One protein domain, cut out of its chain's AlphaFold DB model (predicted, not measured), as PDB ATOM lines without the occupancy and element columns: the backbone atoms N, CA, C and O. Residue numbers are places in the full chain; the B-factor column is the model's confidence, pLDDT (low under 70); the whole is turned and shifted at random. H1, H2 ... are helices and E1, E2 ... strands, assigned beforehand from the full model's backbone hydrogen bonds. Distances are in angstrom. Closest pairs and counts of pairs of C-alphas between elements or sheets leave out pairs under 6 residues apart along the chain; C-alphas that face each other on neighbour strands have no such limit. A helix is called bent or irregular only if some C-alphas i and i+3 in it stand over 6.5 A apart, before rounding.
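What this domain is: This is residues 71 to 172 of the 976 residues of the protein "Ski_Sno domain-containing protein" of Pocillopora damicornis (UniProt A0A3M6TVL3). Two helices, H1 and H4, run side by side from a small three-stranded sheet toward one end, and short H2 packs on H4. H3 sits toward the other end, between two long links, while E4 and the last residues fold back toward E1. The 102 printed residues include E1 E2 H1 H2 H3 E3 H4 E4 in chain order; the sheet, E1 E2 E3, is antiparallel and the class mixed. The whole is compact, with a radius of gyration of the C-alphas of 13.6 A, and spans 40 by 26 by 25 A.

How they stand to each other: E1, residues 75 to 77, and E2, residues 80 to 84, form an antiparallel hairpin, with N 75 and O 82 2.9 A apart. E3, residues 138 to 141, is antiparallel to E2, with N 83 and O 140 2.9 A apart. H1, residues 85 to 96, and H4, residues 142 to 156, each only graze the sheet. H1 and H4 touch, closest C-alphas Ala 88 and Phe 145 at 7.3 A, the same way at a shallow tilt of 26 degrees. H2, residues 100 to 108, touches residues 148 to 152 of H4 alone, closest C-alphas Leu 105 and Ile 148 at 6.6 A, opposite ways at a steep tilt of 54 degrees. H3, residues 120 to 126, touches no helix. E4, residues 164 to 166, pairs with no named strand, but its residues 165 to 166 pair, parallel, with residues 71 to 72. Every O i to N i+4 pair is within hydrogen-bond range in H1, H3 and H4; in H2, 4 of 5 are.

Where its parts are: E1 begins at C-alpha 75, (-37.972, -4.413, 38.944). E2 measures 13.0 A, H1 16.4 A, H2 13.4 A and H4 20.9 A. H2 is only just irregular: C-alphas 100 and 103 are 6.9 A apart. E4 ends at C-alpha 166, (-47.063, 0.558, 39.781).

The domain as a whole: The printed part has no cut. The two farthest C-alphas, Ser 119 and Asn 157, are 40.9 A apart. Links H2 to H3 and H3 to E3 are long. Mean pLDDT of the printed part is 77.5; residues 97, 100, 103 and 126 to 136 are under 70.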
ATOM      1  N   CYS A  71     -50.966   0.264  34.132       79.75
ATOM      2  CA  CYS A  71     -50.033  -0.557  34.889       79.75
ATOM      3  C   CYS A  71     -48.597  -0.410  34.358       79.75
ATOM      4  O   CYS A  71     -48.358  -0.585  33.162       79.75
ATOM      5  N   VAL A  72     -47.644  -0.141  35.254       81.31
ATOM      6  CA  VAL A  72     -46.209  -0.009  34.954       81.31
ATOM      7  C   VAL A  72     -45.423  -1.093  35.701       81.31
ATOM      8  O   VAL A  72     -45.470  -1.115  36.935       81.31
ATOM      9  N   PRO A  73     -44.703  -1.989  34.996       81.81
ATOM     10  CA  PRO A  73     -43.797  -2.952  35.614       81.81
ATOM     11  C   PRO A  73     -42.678  -2.274  36.415       81.81
ATOM     12  O   PRO A  73     -42.083  -1.295  35.965       81.81
ATOM     13  N   GLN A  74     -42.365  -2.827  37.586       84.50
ATOM     14  CA  GLN A  74     -41.212  -2.448  38.399       84.50
ATOM     15  C   GLN A  74     -40.290  -3.655  38.592       84.50
ATOM     16  O   GLN A  74     -40.745  -4.797  38.691       84.50
ATOM     17  N   PHE A  75     -38.994  -3.396  38.713       87.31
ATOM     18  CA  PHE A  75     -37.972  -4.413  38.944       87.31
ATOM     19  C   PHE A  75     -37.034  -3.973  40.072       87.31
ATOM     20  O   PHE A  75     -36.811  -2.776  40.250       87.31
ATOM     21  N   VAL A  76     -36.483  -4.916  40.838       84.69
ATOM     22  CA  VAL A  76     -35.473  -4.630  41.872       84.69
ATOM     23  C   VAL A  76     -34.097  -5.015  41.353       84.69
ATOM     24  O   VAL A  76     -33.835  -6.185  41.079       84.69
ATOM     25  N   GLN A  77     -33.217  -4.026  41.240       83.62
ATOM     26  CA  GLN A  77     -31.836  -4.174  40.801       83.62
ATOM     27  C   GLN A  77     -30.929  -3.584  41.881       83.62
ATOM     28  O   GLN A  77     -31.010  -2.389  42.168       83.62
ATOM     29  N   ASN A  78     -30.079  -4.406  42.502       78.44
ATOM     30  CA  ASN A  78     -29.130  -3.980  43.543       78.44
ATOM     31  C   ASN A  78     -29.810  -3.137  44.649       78.44
ATOM     32  O   ASN A  78     -29.383  -2.025  44.971       78.44
ATOM     33  N   SER A  79     -30.929  -3.653  45.170       76.19
ATOM     34  CA  SER A  79     -31.802  -3.014  46.173       76.19
ATOM     35  C   SER A  79     -32.439  -1.673  45.764       76.19
ATOM     36  O   SER A  79     -32.949  -0.949  46.620       76.19
ATOM     37  N   ARG A  80     -32.461  -1.327  44.470       83.25
ATOM     38  CA  ARG A  80     -33.154  -0.145  43.923       83.25
ATOM     39  C   ARG A  80     -34.322  -0.564  43.037       83.25
ATOM     40  O   ARG A  80     -34.197  -1.508  42.264       83.25
ATOM     41  N   ILE A  81     -35.436   0.166  43.115       86.00
ATOM     42  CA  ILE A  81     -36.570  -0.035  42.207       86.00
ATOM     43  C   ILE A  81     -36.301   0.718  40.899       86.00
ATOM     44  O   ILE A  81     -36.080   1.934  40.899       86.00
ATOM     45  N   VAL A  82     -36.324  -0.015  39.790       89.25
ATOM     46  CA  VAL A  82     -36.090   0.474  38.428       89.25
ATOM     47  C   VAL A  82     -37.245   0.085  37.507       89.25
ATOM     48  O   VAL A  82     -37.976  -0.872  37.764       89.25
ATOM     49  N   ILE A  83     -37.418   0.847  36.433       86.25
ATOM     50  CA  ILE A  83     -38.483   0.682  35.441       86.25
ATOM     51  C   ILE A  83     -37.828   0.644  34.060       86.25
ATOM     52  O   ILE A  83     -36.953   1.463  33.763       86.25
ATOM     53  N   ILE A  84     -38.244  -0.293  33.204       86.88
ATOM     54  CA  ILE A  84     -37.777  -0.366  31.815       86.88
ATOM     55  C   ILE A  84     -38.158   0.942  31.109       86.88
ATOM     56  O   ILE A  84     -39.319   1.348  31.107       86.88
ATOM     57  N   PHE A  85     -37.190   1.610  30.479       82.00
ATOM     58  CA  PHE A  85     -37.397   2.939  29.898       82.00
ATOM     59  C   PHE A  85     -38.442   2.936  28.766       82.00
ATOM     60  O   PHE A  85     -39.139   3.926  28.560       82.00
ATOM     61  N   ILE A  86     -38.612   1.801  28.082       78.38
ATOM     62  CA  ILE A  86     -39.659   1.592  27.071       78.38
ATOM     63  C   ILE A  86     -41.057   1.596  27.717       78.38
ATOM     64  O   ILE A  86     -41.968   2.218  27.175       78.38
ATOM     65  N   ASP A  87     -41.227   0.970  28.883       80.75
ATOM     66  CA  ASP A  87     -42.510   0.922  29.599       80.75
ATOM     67  C   ASP A  87     -42.840   2.275  30.234       80.75
ATOM     68  O   ASP A  87     -43.971   2.753  30.134       80.75
ATOM     69  N   ALA A  88     -41.825   2.939  30.799       81.12
ATOM     70  CA  ALA A  88     -41.904   4.322  31.259       81.12
ATOM     71  C   ALA A  88     -42.388   5.260  30.136       81.12
ATOM     72  O   ALA A  88     -43.299   6.066  30.339       81.12
ATOM     73  N   CYS A  89     -41.846   5.100  28.922       78.31
ATOM     74  CA  CYS A  89     -42.326   5.797  27.732       78.31
ATOM     75  C   CYS A  89     -43.789   5.435  27.405       78.31
ATOM     76  O   CYS A  89     -44.638   6.324  27.317       78.31
ATOM     77  N   GLN A  90     -44.121   4.146  27.271       79.06
ATOM     78  CA  GLN A  90     -45.487   3.715  26.942       79.06
ATOM     79  C   GLN A  90     -46.537   4.257  27.921       79.06
ATOM     80  O   GLN A  90     -47.646   4.585  27.500       79.06
ATOM     81  N   ALA A  91     -46.201   4.369  29.208       81.38
ATOM     82  CA  ALA A  91     -47.086   4.938  30.217       81.38
ATOM     83  C   ALA A  91     -47.336   6.439  30.006       81.38
ATOM     84  O   ALA A  91     -48.487   6.874  30.042       81.38
ATOM     85  N   VAL A  92     -46.288   7.216  29.705       80.69
ATOM     86  CA  VAL A  92     -46.421   8.644  29.369       80.69
ATOM     87  C   VAL A  92     -47.290   8.832  28.119       80.69
ATOM     88  O   VAL A  92     -48.223   9.638  28.130       80.69
ATOM     89  N   LEU A  93     -47.064   8.036  27.067       77.56
ATOM     90  CA  LEU A  93     -47.853   8.104  25.832       77.56
ATOM     91  C   LEU A  93     -49.334   7.767  26.054       77.56
ATOM     92  O   LEU A  93     -50.196   8.492  25.565       77.56
ATOM     93  N   LYS A  94     -49.642   6.706  26.814       78.06
ATOM     94  CA  LYS A  94     -51.027   6.281  27.099       78.06
ATOM     95  C   LYS A  94     -51.841   7.326  27.872       78.06
ATOM     96  O   LYS A  94     -53.065   7.291  27.816       78.06
ATOM     97  N   ILE A  95     -51.183   8.244  28.585       76.56
ATOM     98  CA  ILE A  95     -51.838   9.190  29.498       76.56
ATOM     99  C   ILE A  95     -51.844  10.625  28.958       76.56
ATOM    100  O   ILE A  95     -52.883  11.295  28.995       76.56
ATOM    101  N   TRP A  96     -50.714  11.110  28.437       78.06
ATOM    102  CA  TRP A  96     -50.577  12.472  27.904       78.06
ATOM    103  C   TRP A  96     -50.597  12.543  26.372       78.06
ATOM    104  O   TRP A  96     -50.659  13.640  25.827       78.06
ATOM    105  N   GLY A  97     -50.570  11.411  25.660       66.75
ATOM    106  CA  GLY A  97     -50.658  11.360  24.193       66.75
ATOM    107  C   GLY A  97     -49.411  11.846  23.439       66.75
ATOM    108  O   GLY A  97     -49.355  11.706  22.221       66.75
ATOM    109  N   SER A  98     -48.402  12.382  24.136       70.56
ATOM    110  CA  SER A  98     -47.193  12.959  23.537       70.56
ATOM    111  C   SER A  98     -45.926  12.693  24.355       70.56
ATOM    112  O   SER A  98     -45.938  12.661  25.588       70.56
ATOM    113  N   TYR A  99     -44.805  12.588  23.641       70.88
ATOM    114  CA  TYR A  99     -43.446  12.503  24.180       70.88
ATOM    115  C   TYR A  99     -42.674  13.830  24.162       70.88
ATOM    116  O   TYR A  99     -41.546  13.859  24.650       70.88
ATOM    117  N   SER A 100     -43.231  14.906  23.594       67.44
ATOM    118  CA  SER A 100     -42.503  16.157  23.299       67.44
ATOM    119  C   SER A 100     -41.710  16.703  24.493       67.44
ATOM    120  O   SER A 100     -40.548  17.081  24.352       67.44
ATOM    121  N   ASN A 101     -42.303  16.660  25.685       71.81
ATOM    122  CA  ASN A 101     -41.703  17.199  26.902       71.81
ATOM    123  C   ASN A 101     -40.727  16.225  27.590       71.81
ATOM    124  O   ASN A 101     -39.946  16.656  28.435       71.81
ATOM    125  N   LEU A 102     -40.719  14.933  27.237       74.75
ATOM    126  CA  LEU A 102     -39.933  13.907  27.934       74.75
ATOM    127  C   LEU A 102     -38.425  14.132  27.778       74.75
ATOM    128  O   LEU A 102     -37.698  14.100  28.768       74.75
ATOM    129  N   GLN A 103     -37.953  14.421  26.563       67.44
ATOM    130  CA  GLN A 103     -36.530  14.684  26.317       67.44
ATOM    131  C   GLN A 103     -36.062  15.986  26.991       67.44
ATOM    132  O   GLN A 103     -34.948  16.041  27.516       67.44
ATOM    133  N   HIS A 104     -36.922  17.011  27.032       72.19
ATOM    134  CA  HIS A 104     -36.649  18.250  27.762       72.19
ATOM    135  C   HIS A 104     -36.581  18.004  29.275       72.19
ATOM    136  O   HIS A 104     -35.626  18.441  29.910       72.19
ATOM    137  N   LEU A 105     -37.537  17.269  29.852       75.50
ATOM    138  CA  LEU A 105     -37.577  16.954  31.285       75.50
ATOM    139  C   LEU A 105     -36.398  16.086  31.736       75.50
ATOM    140  O   LEU A 105     -35.793  16.394  32.761       75.50
ATOM    141  N   LEU A 106     -36.032  15.057  30.962       77.25
ATOM    142  CA  LEU A 106     -34.851  14.229  31.230       77.25
ATOM    143  C   LEU A 106     -33.585  15.095  31.302       77.25
ATOM    144  O   LEU A 106     -32.869  15.054  32.300       77.25
ATOM    145  N   ARG A 107     -33.356  15.952  30.293       73.75
ATOM    146  CA  ARG A 107     -32.198  16.861  30.251       73.75
ATOM    147  C   ARG A 107     -32.233  17.903  31.377       73.75
ATOM    148  O   ARG A 107     -31.233  18.080  32.061       73.75
ATOM    149  N   LYS A 108     -33.375  18.561  31.600       74.25
ATOM    150  CA  LYS A 108     -33.561  19.624  32.608       74.25
ATOM    151  C   LYS A 108     -33.373  19.139  34.049       74.25
ATOM    152  O   LYS A 108     -33.017  19.935  34.911       74.25
ATOM    153  N   HIS A 109     -33.612  17.857  34.314       71.44
ATOM    154  CA  HIS A 109     -33.437  17.258  35.638       71.44
ATOM    155  C   HIS A 109     -32.194  16.361  35.762       71.44
ATOM    156  O   HIS A 109     -32.023  15.732  36.803       71.44
ATOM    157  N   GLY A 110     -31.326  16.301  34.742       70.12
ATOM    158  CA  GLY A 110     -30.110  15.475  34.761       70.12
ATOM    159  C   GLY A 110     -30.380  13.967  34.853       70.12
ATOM    160  O   GLY A 110     -29.542  13.216  35.349       70.12
ATOM    161  N   ILE A 111     -31.564  13.519  34.425       76.00
ATOM    162  CA  ILE A 111     -32.015  12.134  34.577       76.00
ATOM    163  C   ILE A 111     -31.451  11.298  33.428       76.00
ATOM    164  O   ILE A 111     -31.961  11.318  32.305       76.00
ATOM    165  N   ASN A 112     -30.404  10.536  33.733       73.38
ATOM    166  CA  ASN A 112     -29.761   9.625  32.795       73.38
ATOM    167  C   ASN A 112     -30.453   8.254  32.787       73.38
ATOM    168  O   ASN A 112     -30.774   7.697  33.836       73.38
ATOM    169  N   THR A 113     -30.641   7.675  31.599       78.31
ATOM    170  CA  THR A 113     -31.084   6.281  31.461       78.31
ATOM    171  C   THR A 113     -29.882   5.347  31.512       78.31
ATOM    172  O   THR A 113     -28.974   5.469  30.691       78.31
ATOM    173  N   HIS A 114     -29.887   4.381  32.422       78.56
ATOM    174  CA  HIS A 114     -28.818   3.388  32.539       78.56
ATOM    175  C   HIS A 114     -29.132   2.144  31.694       78.56
ATOM    176  O   HIS A 114     -30.291   1.884  31.383       78.56
ATOM    177  N   ARG A 115     -28.115   1.367  31.301       83.94
ATOM    178  CA  ARG A 115     -28.285   0.119  30.529       83.94
ATOM    179  C   ARG A 115     -28.244  -1.093  31.460       83.94
ATOM    180  O   ARG A 115     -27.411  -1.131  32.361       83.94
ATOM    181  N   PHE A 116     -29.109  -2.080  31.227       80.62
ATOM    182  CA  PHE A 116     -29.040  -3.366  31.930       80.62
ATOM    183  C   PHE A 116     -27.782  -4.151  31.540       80.62
ATOM    184  O   PHE A 116     -27.325  -4.098  30.394       80.62
ATOM    185  N   SER A 117     -27.255  -4.925  32.486       79.00
ATOM    186  CA  SER A 117     -26.171  -5.879  32.268       79.00
ATOM    187  C   SER A 117     -26.611  -7.028  31.348       79.00
ATOM    188  O   SER A 117     -27.798  -7.309  31.166       79.00
ATOM    189  N   GLN A 118     -25.645  -7.765  30.795       72.31
ATOM    190  CA  GLN A 118     -25.935  -8.920  29.941       72.31
ATOM    191  C   GLN A 118     -26.498 -10.133  30.717       72.31
ATOM    192  O   GLN A 118     -26.957 -11.087  30.088       72.31
ATOM    193  N   SER A 119     -26.471 -10.155  32.057       71.69
ATOM    194  CA  SER A 119     -27.188 -11.154  32.869       71.69
ATOM    195  C   SER A 119     -28.590 -10.674  33.249       71.69
ATOM    196  O   SER A 119     -29.557 -11.384  32.976       71.69
ATOM    197  N   GLU A 120     -28.727  -9.428  33.707       77.50
ATOM    198  CA  GLU A 120     -30.016  -8.771  33.976       77.50
ATOM    199  C   GLU A 120     -30.927  -8.812  32.736       77.50
ATOM    200  O   GLU A 120     -32.084  -9.221  32.813       77.50
ATOM    201  N   LEU A 121     -30.385  -8.503  31.550       75.31
ATOM    202  CA  LEU A 121     -31.101  -8.587  30.273       75.31
ATOM    203  C   LEU A 121     -31.479 -10.030  29.882       75.31
ATOM    204  O   LEU A 121     -32.475 -10.225  29.191       75.31
ATOM    205  N   ARG A 122     -30.726 -11.053  30.315       71.31
ATOM    206  CA  ARG A 122     -31.127 -12.463  30.135       71.31
ATOM    207  C   ARG A 122     -32.277 -12.836  31.071       71.31
ATOM    208  O   ARG A 122     -33.205 -13.499  30.622       71.31
ATOM    209  N   LYS A 123     -32.253 -12.360  32.319       71.19
ATOM    210  CA  LYS A 123     -33.306 -12.586  33.320       71.19
ATOM    211  C   LYS A 123     -34.617 -11.879  32.942       71.19
ATOM    212  O   LYS A 123     -35.675 -12.497  32.953       71.19
ATOM    213  N   LEU A 124     -34.547 -10.636  32.463       70.25
ATOM    214  CA  LEU A 124     -35.700  -9.912  31.901       70.25
ATOM    215  C   LEU A 124     -36.309 -10.611  30.671       70.25
ATOM    216  O   LEU A 124     -37.525 -10.571  30.482       70.25
ATOM    217  N   LYS A 125     -35.485 -11.274  29.851       72.94
ATOM    218  CA  LYS A 125     -35.944 -12.067  28.701       72.94
ATOM    219  C   LYS A 125     -36.609 -13.380  29.097       72.94
ATOM    220  O   LYS A 125     -37.680 -13.672  28.579       72.94
ATOM    221  N   SER A 126     -36.028 -14.153  30.018       63.88
ATOM    222  CA  SER A 126     -36.656 -15.396  30.497       63.88
ATOM    223  C   SER A 126     -37.955 -15.135  31.270       63.88
ATOM    224  O   SER A 126     -38.860 -15.958  31.238       63.88
ATOM    225  N   MET A 127     -38.089 -13.957  31.888       65.50
ATOM    226  CA  MET A 127     -39.342 -13.463  32.474       65.50
ATOM    227  C   MET A 127     -40.368 -12.949  31.442       65.50
ATOM    228  O   MET A 127     -41.476 -12.580  31.825       65.50
ATOM    229  N   GLY A 128     -40.019 -12.866  30.151       65.06
ATOM    230  CA  GLY A 128     -40.884 -12.311  29.102       65.06
ATOM    231  C   GLY A 128     -41.122 -10.796  29.188       65.06
ATOM    232  O   GLY A 128     -41.984 -10.279  28.482       65.06
ATOM    233  N   ALA A 129     -40.372 -10.074  30.029       69.31
ATOM    234  CA  ALA A 129     -40.469  -8.618  30.174       69.31
ATOM    235  C   ALA A 129     -39.766  -7.857  29.033       69.31
ATOM    236  O   ALA A 129     -40.046  -6.684  28.801       69.31
ATOM    237  N   VAL A 130     -38.848  -8.513  28.317       67.44
ATOM    238  CA  VAL A 130     -38.120  -7.961  27.166       67.44
ATOM    239  C   VAL A 130     -38.043  -9.015  26.058       67.44
ATOM    240  O   VAL A 130     -37.745 -10.175  26.326       67.44
ATOM    241  N   ASP A 131     -38.273  -8.617  24.803       62.97
ATOM    242  CA  ASP A 131     -38.193  -9.498  23.626       62.97
ATOM    243  C   ASP A 131     -36.787 -10.128  23.480       62.97
ATOM    244  O   ASP A 131     -35.753  -9.459  23.580       62.97
ATOM    245  N   MET A 132     -36.751 -11.436  23.204       55.91
ATOM    246  CA  MET A 132     -35.545 -12.241  22.986       55.91
ATOM    247  C   MET A 132     -34.555 -11.638  21.971       55.91
ATOM    248  O   MET A 132     -33.342 -11.813  22.126       55.91
ATOM    249  N   GLN A 133     -35.026 -10.886  20.975       55.72
ATOM    250  CA  GLN A 133     -34.210 -10.232  19.947       55.72
ATOM    251  C   GLN A 133     -33.511  -8.947  20.428       55.72
ATOM    252  O   GLN A 133     -32.526  -8.519  19.817       55.72
ATOM    253  N   VAL A 134     -33.971  -8.328  21.522       55.81
ATOM    254  CA  VAL A 134     -33.446  -7.047  22.031       55.81
ATOM    255  C   VAL A 134     -32.001  -7.211  22.499       55.81
ATOM    256  O   VAL A 134     -31.712  -7.975  23.418       55.81
ATOM    257  N   LYS A 135     -31.060  -6.502  21.870       58.69
ATOM    258  CA  LYS A 135     -29.624  -6.623  22.189       58.69
ATOM    259  C   LYS A 135     -29.163  -5.746  23.351       58.69
ATOM    260  O   LYS A 135     -28.166  -6.075  23.975       58.69
ATOM    261  N   LEU A 136     -29.868  -4.647  23.601       68.75
ATOM    262  CA  LEU A 136     -29.606  -3.668  24.651       68.75
ATOM    263  C   LEU A 136     -30.954  -3.144  25.145       68.75
ATOM    264  O   LEU A 136     -31.842  -2.891  24.331       68.75
ATOM    265  N   CYS A 137     -31.103  -2.966  26.454       77.19
ATOM    266  CA  CYS A 137     -32.290  -2.379  27.066       77.19
ATOM    267  C   CYS A 137     -31.859  -1.401  28.166       77.19
ATOM    268  O   CYS A 137     -30.851  -1.637  28.839       77.19
ATOM    269  N   SER A 138     -32.614  -0.315  28.330       83.81
ATOM    270  CA  SER A 138     -32.313   0.760  29.279       83.81
ATOM    271  C   SER A 138     -33.408   0.904  30.331       83.81
ATOM    272  O   SER A 138     -34.569   0.575  30.078       83.81
ATOM    273  N   PHE A 139     -33.046   1.451  31.487       87.50
ATOM    274  CA  PHE A 139     -33.929   1.706  32.616       87.50
ATOM    275  C   PHE A 139     -33.777   3.119  33.181       87.50
ATOM    276  O   PHE A 139     -32.801   3.828  32.929       87.50
ATOM    277  N   ILE A 140     -34.776   3.496  33.969       87.75
ATOM    278  CA  ILE A 140     -34.851   4.703  34.793       87.75
ATOM    279  C   ILE A 140     -35.171   4.274  36.234       87.75
ATOM    280  O   ILE A 140     -35.794   3.226  36.433       87.75
ATOM    281  N   SER A 141     -34.746   5.030  37.253       88.31
ATOM    282  CA  SER A 141     -35.170   4.722  38.626       88.31
ATOM    283  C   SER A 141     -36.637   5.103  38.845       88.31
ATOM    284  O   SER A 141     -37.153   6.044  38.237       88.31
ATOM    285  N   ASP A 142     -37.313   4.395  39.747       86.44
ATOM    286  CA  ASP A 142     -38.695   4.705  40.120       86.44
ATOM    287  C   ASP A 142     -38.859   6.145  40.645       86.44
ATOM    288  O   ASP A 142     -39.831   6.825  40.315       86.44
ATOM    289  N   LYS A 143     -37.870   6.644  41.399       86.75
ATOM    290  CA  LYS A 143     -37.850   8.016  41.926       86.75
ATOM    291  C   LYS A 143     -37.832   9.046  40.794       86.75
ATOM    292  O   LYS A 143     -38.645   9.971  40.791       86.75
ATOM    293  N   ASP A 144     -36.923   8.875  39.839       86.94
ATOM    294  CA  ASP A 144     -36.724   9.840  38.754       86.94
ATOM    295  C   ASP A 144     -37.909   9.806  37.781       86.94
ATOM    296  O   ASP A 144     -38.373  10.848  37.317       86.94
ATOM    297  N   PHE A 145     -38.484   8.620  37.546       88.69
ATOM    298  CA  PHE A 145     -39.708   8.498  36.766       88.69
ATOM    299  C   PHE A 145     -40.899   9.178  37.457       88.69
ATOM    300  O   PHE A 145     -41.581   9.975  36.818       88.69
ATOM    301  N   ARG A 146     -41.118   8.980  38.768       87.44
ATOM    302  CA  ARG A 146     -42.149   9.729  39.521       87.44
ATOM    303  C   ARG A 146     -41.959  11.242  39.425       87.44
ATOM    304  O   ARG A 146     -42.942  11.962  39.266       87.44
ATOM    305  N   GLN A 147     -40.716  11.726  39.467       84.50
ATOM    306  CA  GLN A 147     -40.410  13.146  39.287       84.50
ATOM    307  C   GLN A 147     -40.802  13.646  37.884       84.50
ATOM    308  O   GLN A 147     -41.436  14.694  37.776       84.50
ATOM    309  N   ILE A 148     -40.511  12.884  36.822       86.12
ATOM    310  CA  ILE A 148     -40.960  13.195  35.451       86.12
ATOM    311  C   ILE A 148     -42.489  13.239  35.362       86.12
ATOM    312  O   ILE A 148     -43.028  14.159  34.753       86.12
ATOM    313  N   LEU A 149     -43.190  12.284  35.976       85.62
ATOM    314  CA  LEU A 149     -44.654  12.197  35.933       85.62
ATOM    315  C   LEU A 149     -45.335  13.402  36.598       85.62
ATOM    316  O   LEU A 149     -46.257  13.973  36.021       85.62
ATOM    317  N   MET A 150     -44.841  13.834  37.763       84.06
ATOM    318  CA  MET A 150     -45.320  15.057  38.420       84.06
ATOM    319  C   MET A 150     -45.077  16.296  37.546       84.06
ATOM    320  O   MET A 150     -45.958  17.143  37.422       84.06
ATOM    321  N   LYS A 151     -43.918  16.385  36.880       82.50
ATOM    322  CA  LYS A 151     -43.603  17.499  35.969       82.50
ATOM    323  C   LYS A 151     -44.377  17.460  34.650       82.50
ATOM    324  O   LYS A 151     -44.636  18.516  34.082       82.50
ATOM    325  N   TYR A 152     -44.799  16.285  34.191       81.00
ATOM    326  CA  TYR A 152     -45.746  16.153  33.085       81.00
ATOM    327  C   TYR A 152     -47.134  16.684  33.461       81.00
ATOM    328  O   TYR A 152     -47.739  17.402  32.669       81.00
ATOM    329  N   ASP A 153     -47.610  16.396  34.676       82.69
ATOM    330  CA  ASP A 153     -48.860  16.966  35.190       82.69
ATOM    331  C   ASP A 153     -48.778  18.490  35.378       82.69
ATOM    332  O   ASP A 153     -49.693  19.193  34.953       82.69
ATOM    333  N   GLU A 154     -47.668  19.023  35.904       82.00
ATOM    334  CA  GLU A 154     -47.441  20.476  35.984       82.00
ATOM    335  C   GLU A 154     -47.451  21.152  34.600       82.00
ATOM    336  O   GLU A 154     -48.159  22.137  34.406       82.00
ATOM    337  N   ILE A 155     -46.698  20.628  33.621       77.38
ATOM    338  CA  ILE A 155     -46.565  21.256  32.292       77.38
ATOM    339  C   ILE A 155     -47.851  21.135  31.467       77.38
ATOM    340  O   ILE A 155     -48.219  22.075  30.766       77.38
ATOM    341  N   CYS A 156     -48.553  20.004  31.537       75.38
ATOM    342  CA  CYS A 156     -49.826  19.826  30.835       75.38
ATOM    343  C   CYS A 156     -51.028  20.418  31.593       75.38
ATOM    344  O   CYS A 156     -52.147  20.323  31.089       75.38
ATOM    345  N   ASN A 157     -50.820  20.998  32.784       75.69
ATOM    346  CA  ASN A 157     -51.863  21.432  33.718       75.69
ATOM    347  C   ASN A 157     -52.931  20.340  33.954       75.69
ATOM    348  O   ASN A 157     -54.141  20.570  33.882       75.69
ATOM    349  N   THR A 158     -52.468  19.109  34.182       77.94
ATOM    350  CA  THR A 158     -53.312  17.938  34.434       77.94
ATOM    351  C   THR A 158     -53.104  17.376  35.838       77.94
ATOM    352  O   THR A 158     -52.148  17.685  36.538       77.94
ATOM    353  N   ASN A 159     -54.027  16.513  36.258       78.62
ATOM    354  CA  ASN A 159     -53.832  15.602  37.381       78.62
ATOM    355  C   ASN A 159     -54.163  14.198  36.864       78.62
ATOM    356  O   ASN A 159     -55.282  13.697  37.023       78.62
ATOM    357  N   LYS A 160     -53.222  13.639  36.106       80.44
ATOM    358  CA  LYS A 160     -53.316  12.402  35.330       80.44
ATOM    359  C   LYS A 160     -52.285  11.355  35.762       80.44
ATOM    360  O   LYS A 160     -52.545  10.170  35.575       80.44
ATOM    361  N   ALA A 161     -51.180  11.739  36.406       78.38
ATOM    362  CA  ALA A 161     -50.203  10.800  36.962       78.38
ATOM    363  C   ALA A 161     -50.837   9.839  37.987       78.38
ATOM    364  O   ALA A 161     -50.392   8.702  38.126       78.38
ATOM    365  N   LYS A 162     -51.944  10.249  38.626       78.12
ATOM    366  CA  LYS A 162     -52.777   9.399  39.495       78.12
ATOM    367  C   LYS A 162     -53.369   8.150  38.821       78.12
ATOM    368  O   LYS A 162     -53.819   7.260  39.530       78.12
ATOM    369  N   PHE A 163     -53.404   8.088  37.486       80.69
ATOM    370  CA  PHE A 163     -53.866   6.915  36.732       80.69
ATOM    371  C   PHE A 163     -52.739   5.901  36.459       80.69
ATOM    372  O   PHE A 163     -52.977   4.888  35.802       80.69
ATOM    373  N   ILE A 164     -51.517   6.147  36.951       83.69
ATOM    374  CA  ILE A 164     -50.396   5.206  36.861       83.69
ATOM    375  C   ILE A 164     -50.392   4.302  38.088       83.69
ATOM    376  O   ILE A 164     -50.204   4.755  39.218       83.69
ATOM    377  N   HIS A 165     -50.537   3.004  37.843       81.81
ATOM    378  CA  HIS A 165     -50.475   1.979  38.874       81.81
ATOM    379  C   HIS A 165     -49.169   1.205  38.732       81.81
ATOM    380  O   HIS A 165     -48.897   0.574  37.715       81.81
ATOM    381  N   PHE A 166     -48.338   1.260  39.764       82.62
ATOM    382  CA  PHE A 166     -47.063   0.558  39.781       82.62
ATOM    383  C   PHE A 166     -47.289  -0.888  40.222       82.62
ATOM    384  O   PHE A 166     -47.918  -1.133  41.252       82.62
ATOM    385  N   LEU A 167     -46.826  -1.840  39.413       80.06
ATOM    386  CA  LEU A 167     -46.904  -3.267  39.720       80.06
ATOM    387  C   LEU A 167     -45.826  -3.650  40.739       80.06
ATOM    388  O   LEU A 167     -44.773  -3.022  40.783       80.06
ATOM    389  N   THR A 168     -46.070  -4.700  41.526       78.81
ATOM    390  CA  THR A 168     -45.126  -5.200  42.537       78.81
ATOM    391  C   THR A 168     -43.724  -5.427  41.942       78.81
ATOM    392  O   THR A 168     -43.619  -6.168  40.962       78.81
ATOM    393  N   PRO A 169     -42.653  -4.844  42.519       79.88
ATOM    394  CA  PRO A 169     -41.292  -5.018  42.021       79.88
ATOM    395  C   PRO A 169     -40.840  -6.482  41.968       79.88
ATOM    396  O   PRO A 169     -40.986  -7.211  42.948       79.88
ATOM    397  N   VAL A 170     -40.229  -6.894  40.852       80.25
ATOM    398  CA  VAL A 170     -39.669  -8.250  40.673       80.25
ATOM    399  C   VAL A 170     -38.139  -8.217  40.682       80.25
ATOM    400  O   VAL A 170     -37.530  -7.401  39.994       80.25
ATOM    401  N   GLU A 171     -37.492  -9.084  41.459       79.62
ATOM    402  CA  GLU A 171     -36.039  -9.031  41.672       79.62
ATOM    403  C   GLU A 171     -35.222  -9.572  40.486       79.62
ATOM    404  O   GLU A 171     -35.288 -10.755  40.144       79.62
ATOM    405  N   ILE A 172     -34.394  -8.706  39.891       77.50
ATOM    406  CA  ILE A 172     -33.575  -8.987  38.701       77.50
ATOM    407  C   ILE A 172     -32.062  -9.000  38.962       77.50
ATOM    408  O   ILE A 172     -31.315  -9.351  38.055       77.50
TER     409      ILE A 172